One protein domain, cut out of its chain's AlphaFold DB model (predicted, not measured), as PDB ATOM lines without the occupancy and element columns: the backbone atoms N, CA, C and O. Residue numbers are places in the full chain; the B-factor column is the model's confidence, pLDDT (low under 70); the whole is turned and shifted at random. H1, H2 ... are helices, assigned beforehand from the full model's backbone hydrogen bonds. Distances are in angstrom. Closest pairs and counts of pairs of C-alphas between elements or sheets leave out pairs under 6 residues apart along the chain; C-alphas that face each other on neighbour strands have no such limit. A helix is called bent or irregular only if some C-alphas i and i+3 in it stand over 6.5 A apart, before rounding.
ATOM      1  N   SER A 220      51.387 148.553   2.220       88.50
ATOM      2  CA  SER A 220      49.960 148.448   2.560       88.50
ATOM      3  C   SER A 220      49.304 149.812   2.787       88.50
ATOM      4  O   SER A 220      48.080 149.952   2.724       88.50
ATOM      5  N   ARG A 221      50.119 150.846   3.010       89.00
ATOM      6  CA  ARG A 221      49.661 152.155   3.460       89.00
ATOM      7  C   ARG A 221      48.808 152.928   2.453       89.00
ATOM      8  O   ARG A 221      47.813 153.512   2.883       89.00
ATOM      9  N   PRO A 222      49.127 152.963   1.146       90.75
ATOM     10  CA  PRO A 222      48.269 153.646   0.181       90.75
ATOM     11  C   PRO A 222      46.852 153.060   0.146       90.75
ATOM     12  O   PRO A 222      45.876 153.806   0.086       90.75
ATOM     13  N   GLU A 223      46.730 151.733   0.243       91.19
ATOM     14  CA  GLU A 223      45.430 151.061   0.259       91.19
ATOM     15  C   GLU A 223      44.715 151.248   1.605       91.19
ATOM     16  O   GLU A 223      43.517 151.514   1.609       91.19
ATOM     17  N   HIS A 224      45.435 151.220   2.737       92.38
ATOM     18  CA  HIS A 224      44.878 151.569   4.056       92.38
ATOM     19  C   HIS A 224      44.258 152.971   4.059       92.38
ATOM     20  O   HIS A 224      43.095 153.133   4.429       92.38
ATOM     21  N   LEU A 225      44.996 153.972   3.569       92.06
ATOM     22  CA  LEU A 225      44.513 155.351   3.476       92.06
ATOM     23  C   LEU A 225      43.305 155.464   2.546       92.06
ATOM     24  O   LEU A 225      42.347 156.161   2.871       92.06
ATOM     25  N   ARG A 226      43.315 154.757   1.413       91.75
ATOM     26  CA  ARG A 226      42.173 154.717   0.498       91.75
ATOM     27  C   ARG A 226      40.935 154.120   1.168       91.75
ATOM     28  O   ARG A 226      39.868 154.723   1.083       91.75
ATOM     29  N   GLN A 227      41.063 152.966   1.830       93.62
ATOM     30  CA  GLN A 227      39.955 152.335   2.556       93.62
ATOM     31  C   GLN A 227      39.416 153.267   3.646       93.62
ATOM     32  O   GLN A 227      38.201 153.419   3.769       93.62
ATOM     33  N   PHE A 228      40.307 153.935   4.386       94.75
ATOM     34  CA  PHE A 228      39.930 154.867   5.445       94.75
ATOM     35  C   PHE A 228      39.148 156.059   4.894       94.75
ATOM     36  O   PHE A 228      38.077 156.369   5.411       94.75
ATOM     37  N   THR A 229      39.644 156.694   3.829       94.75
ATOM     38  CA  THR A 229      38.980 157.841   3.198       94.75
ATOM     39  C   THR A 229      37.598 157.458   2.680       94.75
ATOM     40  O   THR A 229      36.618 158.093   3.055       94.75
ATOM     41  N   VAL A 230      37.492 156.368   1.909       94.25
ATOM     42  CA  VAL A 230      36.200 155.906   1.372       94.25
ATOM     43  C   VAL A 230      35.221 155.582   2.501       94.25
ATOM     44  O   VAL A 230      34.045 155.932   2.412       94.25
ATOM     45  N   PHE A 231      35.692 154.946   3.577       95.75
ATOM     46  CA  PHE A 231      34.866 154.640   4.742       95.75
ATOM     47  C   PHE A 231      34.380 155.905   5.456       95.75
ATOM     48  O   PHE A 231      33.187 156.039   5.725       95.75
ATOM     49  N   ALA A 232      35.282 156.846   5.742       95.88
ATOM     50  CA  ALA A 232      34.957 158.088   6.435       95.88
ATOM     51  C   ALA A 232      33.997 158.971   5.623       95.88
ATOM     52  O   ALA A 232      33.050 159.527   6.187       95.88
ATOM     53  N   GLU A 233      34.194 159.065   4.308       95.75
ATOM     54  CA  GLU A 233      33.305 159.791   3.395       95.75
ATOM     55  C   GLU A 233      31.933 159.123   3.316       95.75
ATOM     56  O   GLU A 233      30.923 159.785   3.547       95.75
ATOM     57  N   SER A 234      31.887 157.804   3.104       96.06
ATOM     58  CA  SER A 234      30.631 157.043   3.035       96.06
ATOM     59  C   SER A 234      29.837 157.138   4.338       96.06
ATOM     60  O   SER A 234      28.613 157.281   4.318       96.06
ATOM     61  N   LEU A 235      30.522 157.083   5.485       96.62
ATOM     62  CA  LEU A 235      29.903 157.270   6.791       96.62
ATOM     63  C   LEU A 235      29.358 158.684   6.946       96.62
ATOM     64  O   LEU A 235      28.223 158.856   7.386       96.62
ATOM     65  N   THR A 236      30.129 159.692   6.554       97.00
ATOM     66  CA  THR A 236      29.700 161.087   6.655       97.00
ATOM     67  C   THR A 236      28.499 161.370   5.765       97.00
ATOM     68  O   THR A 236      27.499 161.899   6.249       97.00
ATOM     69  N   GLU A 237      28.530 160.931   4.511       96.38
ATOM     70  CA  GLU A 237      27.408 161.049   3.581       96.38
ATOM     71  C   GLU A 237      26.163 160.327   4.113       96.38
ATOM     72  O   GLU A 237      25.060 160.885   4.131       96.38
ATOM     73  N   HIS A 238      26.330 159.096   4.613       96.31
ATOM     74  CA  HIS A 238      25.224 158.328   5.172       96.31
ATOM     75  C   HIS A 238      24.576 159.044   6.360       96.31
ATOM     76  O   HIS A 238      23.344 159.125   6.422       96.31
ATOM     77  N   MET A 239      25.393 159.585   7.267       96.06
ATOM     78  CA  MET A 239      24.937 160.305   8.455       96.06
ATOM     79  C   MET A 239      24.270 161.640   8.107       96.06
ATOM     80  O   MET A 239      23.243 161.960   8.702       96.06
ATOM     81  N   LEU A 240      24.775 162.383   7.119       94.94
ATOM     82  CA  LEU A 240      24.155 163.635   6.666       94.94
ATOM     83  C   LEU A 240      22.783 163.391   6.026       94.94
ATOM     84  O   LEU A 240      21.830 164.124   6.289       94.94
ATOM     85  N   LYS A 241      22.663 162.327   5.223       95.12
ATOM     86  CA  LYS A 241      21.425 161.991   4.512       95.12
ATOM     87  C   LYS A 241      20.371 161.335   5.408       95.12
ATOM     88  O   LYS A 241      19.183 161.593   5.241       95.12
ATOM     89  N   ASN A 242      20.782 160.472   6.338       95.00
ATOM     90  CA  ASN A 242      19.868 159.622   7.117       95.00
ATOM     91  C   ASN A 242      19.866 159.925   8.623       95.00
ATOM     92  O   ASN A 242      19.152 159.260   9.376       95.00
ATOM     93  N   GLY A 243      20.628 160.921   9.081       90.06
ATOM     94  CA  GLY A 243      20.880 161.168  10.501       90.06
ATOM     95  C   GLY A 243      19.623 161.371  11.348       90.06
ATOM     96  O   GLY A 243      19.565 160.859  12.464       90.06
ATOM     97  N   ALA A 244      18.595 162.043  10.819       90.75
ATOM     98  CA  ALA A 244      17.318 162.235  11.517       90.75
ATOM     99  C   ALA A 244      16.599 160.898  11.774       90.75
ATOM    100  O   ALA A 244      16.330 160.551  12.925       90.75
ATOM    101  N   ARG A 245      16.403 160.096  10.719       93.62
ATOM    102  CA  ARG A 245      15.784 158.762  10.802       93.62
ATOM    103  C   ARG A 245      16.578 157.819  11.705       93.62
ATOM    104  O   ARG A 245      16.011 157.045  12.471       93.62
ATOM    105  N   MET A 246      17.905 157.879  11.644       93.31
ATOM    106  CA  MET A 246      18.745 157.059  12.511       93.31
ATOM    107  C   MET A 246      18.679 157.500  13.979       93.31
ATOM    108  O   MET A 246      18.782 156.663  14.874       93.31
ATOM    109  N   ARG A 247      18.495 158.797  14.249       94.19
ATOM    110  CA  ARG A 247      18.319 159.321  15.610       94.19
ATOM    111  C   ARG A 247      16.993 158.849  16.207       94.19
ATOM    112  O   ARG A 247      16.968 158.498  17.383       94.19
ATOM    113  N   GLU A 248      15.925 158.790  15.416       94.56
ATOM    114  CA  GLU A 248      14.643 158.191  15.822       94.56
ATOM    115  C   GLU A 248      14.799 156.707  16.165       94.56
ATOM    116  O   GLU A 248      14.414 156.286  17.254       94.56
ATOM    117  N   PHE A 249      15.457 155.939  15.289       95.06
ATOM    118  CA  PHE A 249      15.785 154.537  15.556       95.06
ATOM    119  C   PHE A 249      16.581 154.371  16.860       95.06
ATOM    120  O   PHE A 249      16.236 153.545  17.703       95.06
ATOM    121  N   ALA A 250      17.624 155.181  17.057       95.62
ATOM    122  CA  ALA A 250      18.471 155.103  18.241       95.62
ATOM    123  C   ALA A 250      17.709 155.451  19.533       95.62
ATOM    124  O   ALA A 250      17.931 154.804  20.555       95.62
ATOM    125  N   LYS A 251      16.787 156.426  19.497       95.75
ATOM    126  CA  LYS A 251      15.905 156.746  20.633       95.75
ATOM    127  C   LYS A 251      14.981 155.575  20.966       95.75
ATOM    128  O   LYS A 251      14.984 155.121  22.106       95.75
ATOM    129  N   ALA A 252      14.285 155.032  19.967       94.81
ATOM    130  CA  ALA A 252      13.389 153.890  20.149       94.81
ATOM    131  C   ALA A 252      14.128 152.657  20.701       94.81
ATOM    132  O   ALA A 252      13.628 151.954  21.583       94.81
ATOM    133  N   TYR A 253      15.357 152.419  20.232       94.50
ATOM    134  CA  TYR A 253      16.212 151.347  20.737       94.50
ATOM    135  C   TYR A 253      16.589 151.550  22.211       94.50
ATOM    136  O   TYR A 253      16.465 150.624  23.012       94.50
ATOM    137  N   VAL A 254      17.022 152.757  22.594       95.38
ATOM    138  CA  VAL A 254      17.384 153.077  23.986       95.38
ATOM    139  C   VAL A 254      16.174 152.981  24.920       95.38
ATOM    140  O   VAL A 254      16.295 152.422  26.008       95.38
ATOM    141  N   GLU A 255      14.998 153.447  24.494       94.12
ATOM    142  CA  GLU A 255      13.751 153.313  25.259       94.12
ATOM    143  C   GLU A 255      13.360 151.848  25.470       94.12
ATOM    144  O   GLU A 255      13.034 151.440  26.584       94.12
ATOM    145  N   THR A 256      13.447 151.027  24.420       94.19
ATOM    146  CA  THR A 256      13.164 149.587  24.507       94.19
ATOM    147  C   THR A 256      14.143 148.898  25.454       94.19
ATOM    148  O   THR A 256      13.733 148.119  26.310       94.19
ATOM    149  N   ARG A 257      15.432 149.241  25.355       94.44
ATOM    150  CA  ARG A 257      16.502 148.740  26.224       94.44
ATOM    151  C   ARG A 257      16.263 149.073  27.700       94.44
ATOM    152  O   ARG A 257      16.497 148.225  28.558       94.44
ATOM    153  N   ALA A 258      15.771 150.277  27.988       94.00
ATOM    154  CA  ALA A 258      15.414 150.688  29.343       94.00
ATOM    155  C   ALA A 258      14.220 149.885  29.889       94.00
ATOM    156  O   ALA A 258      14.250 149.458  31.041       94.00
ATOM    157  N   ARG A 259      13.203 149.609  29.058       93.88
ATOM    158  CA  ARG A 259      12.029 148.805  29.457       93.88
ATOM    159  C   ARG A 259      12.386 147.372  29.854       93.88
ATOM    160  O   ARG A 259      11.741 146.816  30.732       93.88
ATOM    161  N   ILE A 260      13.414 146.792  29.237       95.94
ATOM    162  CA  ILE A 260      13.899 145.435  29.545       95.94
ATOM    163  C   ILE A 260      14.988 145.403  30.634       95.94
ATOM    164  O   ILE A 260      15.596 144.361  30.856       95.94
ATOM    165  N   GLY A 261      15.256 146.530  31.307       94.56
ATOM    166  CA  GLY A 261      16.174 146.594  32.451       94.56
ATOM    167  C   GLY A 261      17.666 146.526  32.109       94.56
ATOM    168  O   GLY A 261      18.485 146.267  32.990       94.56
ATOM    169  N   LEU A 262      18.054 146.749  30.849       94.56
ATOM    170  CA  LEU A 262      19.465 146.767  30.452       94.56
ATOM    171  C   LEU A 262      20.131 148.121  30.769       94.56
ATOM    172  O   LEU A 262      19.460 149.155  30.756       94.56
ATOM    173  N   PRO A 263      21.467 148.159  30.967       92.81
ATOM    174  CA  PRO A 263      22.185 149.394  31.270       92.81
ATOM    175  C   PRO A 263      21.954 150.487  30.216       92.81
ATOM    176  O   PRO A 263      21.962 150.167  29.017       92.81
ATOM    177  N   PRO A 264      21.786 151.758  30.627       88.81
ATOM    178  CA  PRO A 264      21.556 152.859  29.703       88.81
ATOM    179  C   PRO A 264      22.788 153.090  28.824       88.81
ATOM    180  O   PRO A 264      23.924 153.083  29.297       88.81
ATOM    181  N   VAL A 265      22.560 153.315  27.531       93.38
ATOM    182  CA  VAL A 265      23.607 153.659  26.560       93.38
ATOM    183  C   VAL A 265      23.217 154.961  25.865       93.38
ATOM    184  O   VAL A 265      22.045 155.119  25.518       93.38
ATOM    185  N   PRO A 266      24.158 155.900  25.640       95.44
ATOM    186  CA  PRO A 266      23.847 157.149  24.961       95.44
ATOM    187  C   PRO A 266      23.264 156.912  23.563       95.44
ATOM    188  O   PRO A 266      23.799 156.114  22.790       95.44
ATOM    189  N   VAL A 267      22.217 157.665  23.214       94.06
ATOM    190  CA  VAL A 267      21.579 157.628  21.883       94.06
ATOM    191  C   VAL A 267      22.609 157.858  20.774       94.06
ATOM    192  O   VAL A 267      22.587 157.157  19.767       94.06
ATOM    193  N   GLU A 268      23.561 158.779  20.976       93.00
ATOM    194  CA  GLU A 268      24.656 158.999  20.022       93.00
ATOM    195  C   GLU A 268      25.479 157.732  19.767       93.00
ATOM    196  O   GLU A 268      25.854 157.460  18.632       93.00
ATOM    197  N   THR A 269      25.777 156.944  20.796       94.88
ATOM    198  CA  THR A 269      26.592 155.736  20.634       94.88
ATOM    199  C   THR A 269      25.880 154.722  19.744       94.88
ATOM    200  O   THR A 269      26.502 154.175  18.840       94.88
ATOM    201  N   ILE A 270      24.574 154.526  19.943       95.06
ATOM    202  CA  ILE A 270      23.757 153.628  19.113       95.06
ATOM    203  C   ILE A 270      23.623 154.164  17.684       95.06
ATOM    204  O   ILE A 270      23.757 153.407  16.726       95.06
ATOM    205  N   LEU A 271      23.418 155.475  17.542       95.38
ATOM    206  CA  LEU A 271      23.328 156.168  16.258       95.38
ATOM    207  C   LEU A 271      24.568 155.916  15.386       95.38
ATOM    208  O   LEU A 271      24.445 155.442  14.257       95.38
ATOM    209  N   TYR A 272      25.760 156.206  15.913       95.44
ATOM    210  CA  TYR A 272      27.002 156.040  15.156       95.44
ATOM    211  C   TYR A 272      27.398 154.571  14.998       95.44
ATOM    212  O   TYR A 272      27.908 154.215  13.942       95.44
ATOM    213  N   ALA A 273      27.114 153.709  15.981       95.56
ATOM    214  CA  ALA A 273      27.331 152.269  15.837       95.56
ATOM    215  C   ALA A 273      26.509 151.694  14.676       95.56
ATOM    216  O   ALA A 273      27.053 150.983  13.835       95.56
ATOM    217  N   ARG A 274      25.228 152.074  14.571       94.81
ATOM    218  CA  ARG A 274      24.363 151.638  13.468       94.81
ATOM    219  C   ARG A 274      24.813 152.199  12.117       94.81
ATOM    220  O   ARG A 274      24.711 151.514  11.106       94.81
ATOM    221  N   GLY A 275      25.313 153.435  12.091       94.94
ATOM    222  CA  GLY A 275      25.859 154.043  10.873       94.94
ATOM    223  C   GLY A 275      27.103 153.323  10.376       94.94
ATOM    224  O   GLY A 275      27.198 153.013   9.191       94.94
ATOM    225  N   VAL A 276      28.016 153.000  11.296       96.00
ATOM    226  CA  VAL A 276      29.199 152.185  11.008       96.00
ATOM    227  C   VAL A 276      28.778 150.830  10.452       96.00
ATOM    228  O   VAL A 276      29.229 150.491   9.368       96.00
ATOM    229  N   GLU A 277      27.872 150.113  11.120       94.50
ATOM    230  CA  GLU A 277      27.376 148.799  10.684       94.50
ATOM    231  C   GLU A 277      26.872 148.829   9.230       94.50
ATOM    232  O   GLU A 277      27.391 148.110   8.377       94.50
ATOM    233  N   ILE A 278      25.954 149.749   8.911       94.44
ATOM    234  CA  ILE A 278      25.370 149.880   7.567       94.44
ATOM    235  C   ILE A 278      26.438 150.182   6.507       94.44
ATOM    236  O   ILE A 278      26.382 149.661   5.392       94.44
ATOM    237  N   VAL A 279      27.393 151.055   6.822       94.81
ATOM    238  CA  VAL A 279      28.460 151.429   5.884       94.81
ATOM    239  C   VAL A 279      29.432 150.268   5.703       94.81
ATOM    240  O   VAL A 279      29.815 149.971   4.573       94.81
ATOM    241  N   THR A 280      29.767 149.559   6.784       92.38
ATOM    242  CA  THR A 280      30.636 148.384   6.714       92.38
ATOM    243  C   THR A 280      30.013 147.239   5.918       92.38
ATOM    244  O   THR A 280      30.699 146.617   5.120       92.38
ATOM    245  N   GLU A 281      28.709 146.997   6.031       90.50
ATOM    246  CA  GLU A 281      28.031 145.961   5.238       90.50
ATOM    247  C   GLU A 281      28.014 146.281   3.735       90.50
ATOM    248  O   GLU A 281      28.044 145.386   2.890       90.50
ATOM    249  N   ARG A 282      27.972 147.570   3.380       89.06
ATOM    250  CA  ARG A 282      27.969 148.025   1.981       89.06
ATOM    251  C   ARG A 282      29.355 148.009   1.351       89.06
ATOM    252  O   ARG A 282      29.473 147.876   0.130       89.06
ATOM    253  N   MET A 283      30.402 148.162   2.153       87.25
ATOM    254  CA  MET A 283      31.776 148.187   1.670       87.25
ATOM    255  C   MET A 283      32.335 146.765   1.545       87.25
ATOM    256  O   MET A 283      32.474 146.036   2.518       87.25
ATOM    257  N   ARG A 284      32.722 146.369   0.326       70.44
ATOM    258  CA  ARG A 284      33.254 145.020   0.044       70.44
ATOM    259  C   ARG A 284      34.709 144.789   0.499       70.44
ATOM    260  O   ARG A 284      35.179 143.661   0.380       70.44
ATOM    261  N   ARG A 285      35.441 145.821   0.945       71.56
ATOM    262  CA  ARG A 285      36.869 145.753   1.333       71.56
ATOM    263  C   ARG A 285      37.188 146.758   2.442       71.56
ATOM    264  O   ARG A 285      37.255 147.956   2.179       71.56
ATOM    265  N   ILE A 286      37.329 146.261   3.667       79.38
ATOM    266  CA  ILE A 286      37.620 147.045   4.885       79.38
ATOM    267  C   ILE A 286      38.638 146.306   5.770       79.38
ATOM    268  O   ILE A 286      38.750 146.535   6.970       79.38
ATOM    269  N   ASP A 287      39.344 145.354   5.175       86.81
ATOM    270  CA  ASP A 287      40.247 144.412   5.823       86.81
ATOM    271  C   ASP A 287      41.482 145.079   6.436       86.81
ATOM    272  O   ASP A 287      42.097 144.506   7.333       86.81
ATOM    273  N   LEU A 288      41.817 146.298   6.004       89.00
ATOM    274  CA  LEU A 288      42.943 147.050   6.544       89.00
ATOM    275  C   LEU A 288      42.537 148.013   7.667       89.00
ATOM    276  O   LEU A 288      43.418 148.519   8.359       89.00
ATOM    277  N   LEU A 289      41.243 148.283   7.883       92.25
ATOM    278  CA  LEU A 289      40.837 149.241   8.914       92.25
ATOM    279  C   LEU A 289      40.880 148.628  10.307       92.25
ATOM    280  O   LEU A 289      40.301 147.580  10.590       92.25
ATOM    281  N   THR A 290      41.508 149.358  11.218       93.75
ATOM    282  CA  THR A 290      41.505 149.029  12.639       93.75
ATOM    283  C   THR A 290      40.314 149.670  13.348       93.75
ATOM    284  O   THR A 290      39.693 150.624  12.874       93.75
ATOM    285  N   SER A 291      40.019 149.207  14.565       92.81
ATOM    286  CA  SER A 291      39.030 149.858  15.434       92.81
ATOM    287  C   SER A 291      39.379 151.323  15.736       92.81
ATOM    288  O   SER A 291      38.481 152.147  15.923       92.81
ATOM    289  N   HIS A 292      40.672 151.671  15.741       95.50
ATOM    290  CA  HIS A 292      41.127 153.049  15.902       95.50
ATOM    291  C   HIS A 292      40.736 153.919  14.705       95.50
ATOM    292  O   HIS A 292      40.255 155.037  14.899       95.50
ATOM    293  N   ASP A 293      40.890 153.386  13.494       95.06
ATOM    294  CA  ASP A 293      40.524 154.062  12.248       95.06
ATOM    295  C   ASP A 293      39.014 154.307  12.195       95.06
ATOM    296  O   ASP A 293      38.569 155.432  11.972       95.06
ATOM    297  N   VAL A 294      38.208 153.295  12.533       95.19
ATOM    298  CA  VAL A 294      36.746 153.439  12.626       95.19
ATOM    299  C   VAL A 294      36.363 154.512  13.650       95.19
ATOM    300  O   VAL A 294      35.535 155.383  13.372       95.19
ATOM    301  N   ALA A 295      36.998 154.516  14.825       96.38
ATOM    302  CA  ALA A 295      36.755 155.541  15.835       96.38
ATOM    303  C   ALA A 295      37.171 156.946  15.358       96.38
ATOM    304  O   ALA A 295      36.513 157.930  15.705       96.38
ATOM    305  N   ALA A 296      38.249 157.061  14.577       96.75
ATOM    306  CA  ALA A 296      38.691 158.321  13.988       96.75
ATOM    307  C   ALA A 296      37.697 158.841  12.942       96.75
ATOM    308  O   ALA A 296      37.320 160.013  13.004       96.75
ATOM    309  N   ALA A 297      37.204 157.966  12.065       96.50
ATOM    310  CA  ALA A 297      36.161 158.291  11.099       96.50
ATOM    311  C   ALA A 297      34.880 158.774  11.800       96.50
ATOM    312  O   ALA A 297      34.379 159.846  11.481       96.50
ATOM    313  N   VAL A 298      34.417 158.081  12.850       97.06
ATOM    314  CA  VAL A 298      33.255 158.520  13.648       97.06
ATOM    315  C   VAL A 298      33.474 159.906  14.266       97.06
ATOM    316  O   VAL A 298      32.560 160.732  14.262       97.06
ATOM    317  N   ARG A 299      34.673 160.197  14.796       96.88
ATOM    318  CA  ARG A 299      34.998 161.536  15.326       96.88
ATOM    319  C   ARG A 299      34.948 162.608  14.234       96.88
ATOM    320  O   ARG A 299      34.414 163.686  14.492       96.88
ATOM    321  N   SER A 300      35.472 162.312  13.046       95.56
ATOM    322  CA  SER A 300      35.426 163.215  11.891       95.56
ATOM    323  C   SER A 300      33.985 163.467  11.439       95.56
ATOM    324  O   SER A 300      33.557 164.619  11.390       95.56
ATOM    325  N   THR A 301      33.180 162.416  11.266       96.19
ATOM    326  CA  THR A 301      31.763 162.544  10.909       96.19
ATOM    327  C   THR A 301      30.969 163.330  11.954       96.19
ATOM    328  O   THR A 301      30.132 164.155  11.601       96.19
ATOM    329  N   LYS A 302      31.230 163.131  13.255       95.19
ATOM    330  CA  LYS A 302      30.625 163.945  14.326       95.19
ATOM    331  C   LYS A 302      30.923 165.434  14.158       95.19
ATOM    332  O   LYS A 302      30.041 166.259  14.389       95.19
ATOM    333  N   ALA A 303      32.157 165.781  13.799       95.19
ATOM    334  CA  ALA A 303      32.551 167.167  13.589       95.19
ATOM    335  C   ALA A 303      31.833 167.781  12.377       95.19
ATOM    336  O   ALA A 303      31.304 168.887  12.493       95.19
ATOM    337  N   GLU A 304      31.740 167.043  11.269       94.44
ATOM    338  CA  GLU A 304      31.041 167.496  10.059       94.44
ATOM    339  C   GLU A 304      29.527 167.623  10.268       94.44
ATOM    340  O   GLU A 304      28.954 168.657   9.945       94.44
ATOM    341  N   MET A 305      28.881 166.655  10.927       92.38
ATOM    342  CA  MET A 305      27.457 166.744  11.286       92.38
ATOM    343  C   MET A 305      27.139 168.004  12.102       92.38
ATOM    344  O   MET A 305      26.143 168.677  11.851       92.38
ATOM    345  N   ARG A 306      27.998 168.358  13.069       91.94
ATOM    346  CA  ARG A 306      27.841 169.590  13.864       91.94
ATOM    347  C   ARG A 306      28.063 170.847  13.032       91.94
ATOM    348  O   ARG A 306      27.483 171.890  13.324       91.94
ATOM    349  N   ARG A 307      28.959 170.788  12.047       91.88
ATOM    350  CA  ARG A 307      29.203 171.900  11.128       91.88
ATOM    351  C   ARG A 307      27.983 172.139  10.243       91.88
ATOM    352  O   ARG A 307      27.548 173.280  10.164       91.88
ATOM    353  N   ASP A 308      27.420 171.080   9.676       90.19
ATOM    354  CA  ASP A 308      26.204 171.127   8.863       90.19
ATOM    355  C   ASP A 308      24.984 171.600   9.673       90.19
ATOM    356  O   ASP A 308      24.290 172.517   9.245       90.19
ATOM    357  N   GLU A 309      24.772 171.084  10.894       87.88
ATOM    358  CA  GLU A 309      23.701 171.571  11.784       87.88
ATOM    359  C   GLU A 309      23.833 173.080  12.063       87.88
ATOM    360  O   GLU A 309      22.841 173.804  11.985       87.88
ATOM    361  N   ARG A 310      25.047 173.581  12.337       90.75
ATOM    362  CA  ARG A 310      25.282 175.025  12.531       90.75
ATOM    363  C   ARG A 310      25.049 175.837  11.263       90.75
ATOM    364  O   ARG A 310      24.515 176.936  11.358       90.75
ATOM    365  N   GLN A 311      25.447 175.316  10.103       90.56
ATOM    366  CA  GLN A 311      25.235 175.999   8.830       90.56
ATOM    367  C   GLN A 311      23.739 176.139   8.540       90.56
ATOM    368  O   GLN A 311      23.277 177.243   8.295       90.56
ATOM    369  N   ARG A 312      22.959 175.064   8.705       88.00
ATOM    370  CA  ARG A 312      21.497 175.106   8.536       88.00
ATOM    371  C   ARG A 312      20.812 176.056   9.514       88.00
ATOM    372  O   ARG A 312      19.836 176.697   9.150       88.00
ATOM    373  N   GLN A 313      21.296 176.133  10.757       87.50
ATOM    374  CA  GLN A 313      20.796 177.112  11.725       87.50
ATOM    375  C   GLN A 313      21.061 178.538  11.246       87.50
ATOM    376  O   GLN A 313      20.155 179.358  11.291       87.50
ATOM    377  N   PHE A 314      22.272 178.822  10.766       88.31
ATOM    378  CA  PHE A 314      22.622 180.132  10.224       88.31
ATOM    379  C   PHE A 314      21.780 180.487   8.990       88.31
ATOM    380  O   PHE A 314      21.207 181.569   8.947       88.31
ATOM    381  N   ASP A 315      21.631 179.554   8.049       87.62
ATOM    382  CA  ASP A 315      20.829 179.734   6.832       87.62
ATOM    383  C   ASP A 315      19.330 179.921   7.134       87.62
ATOM    384  O   ASP A 315      18.599 180.450   6.309       87.62
ATOM    385  N   HIS A 316      18.853 179.496   8.310       80.19
ATOM    386  CA  HIS A 316      17.479 179.732   8.763       80.19
ATOM    387  C   HIS A 316      17.275 181.122   9.393       80.19
ATOM    388  O   HIS A 316      16.137 181.561   9.547       80.19
ATOM    389  N   PHE A 317      18.357 181.802   9.789       76.50
ATOM    390  CA  PHE A 317      18.316 183.150  10.366       76.50
ATOM    391  C   PHE A 317      18.528 184.273   9.335       76.50
ATOM    392  O   PHE A 317      18.322 185.435   9.687       76.50
ATOM    393  N   VAL A 318      18.953 183.942   8.109       62.09
ATOM    394  CA  VAL A 318      19.149 184.872   6.976       62.09
ATOM    395  C   VAL A 318      17.924 184.863   6.073       62.09
ATOM    396  O   VAL A 318      17.486 185.967   5.685       62.09
TER     397      VAL A 318
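What this domain is: This is residues 220 to 318 of the 318 residues of an uncharacterized protein of Cryobacterium sp. TMS1-20-1 (UniProt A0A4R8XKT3). A long helix, H1, is bent into an L; helix H2 folds back in the angle of the L and packs on both arms, and a long helix H3 crosses the first arm and sticks out beyond the body with residues 310 to 317. The printed part has 99 residues with three named helices, in the order H1, H2, H3, and no named strand; its class is all helix. The whole is flat, spanning 45 by 45 by 20 A, and only just loose, close to compact, with a radius of gyration of the C-alphas of 15.4 A.

How they stand to each other: H1, residues 221 to 259, was assigned as one helix by its hydrogen bonds but is bent: C-alphas 241 and 244 are 8.1 A apart. Its arms, H1a, residues 221 to 241, and H1b, residues 244 to 259, stand about perpendicular, at 85 degrees. H2, residues 267 to 282, touches H1b at a steep tilt of 61 degrees, opposite ways; their closest C-alphas, of Ala 250 and Leu 271, are 5.4 A apart. With residues 275 to 280 alone, H2 touches H1a at a steep tilt of 58 degrees, opposite ways, closest at the C-alphas of Leu 235 and Val 279, 6.1 A. H3, residues 291 to 317, touches H1a with residues 293 to 305 alone, closest at the C-alphas of Ala 232 and Ala 297, 4.8 A; they run the same way at 37 degrees, a tilt only just steep. H2 and H3 only just touch, with 3 pairs of C-alphas within 8 A, the closest being Tyr 272 and Val 298 at 6.9 A. H1b and H3 are apart. The helix packing is mostly crossed, with no touching pair at a shallow tilt. In H1a, H1b, H2 and H3 every O i to N i+4 pair is within hydrogen-bond range.

Where its parts are: H1a begins at C-alpha 221, (49.661, 152.155, 3.460), and is 29.9 A long; H1b and H2 are each 23.0 A long. H3, 39.5 A long, ends at C-alpha 317, (18.316, 183.150, 10.366).

The domain as a whole: The C-alphas of Ser 220 and Val 318, the two farthest apart, are 47.9 A apart. The printed part has no cut, and both links are short. Residue 318, the chain's last, is under 70 in pLDDT.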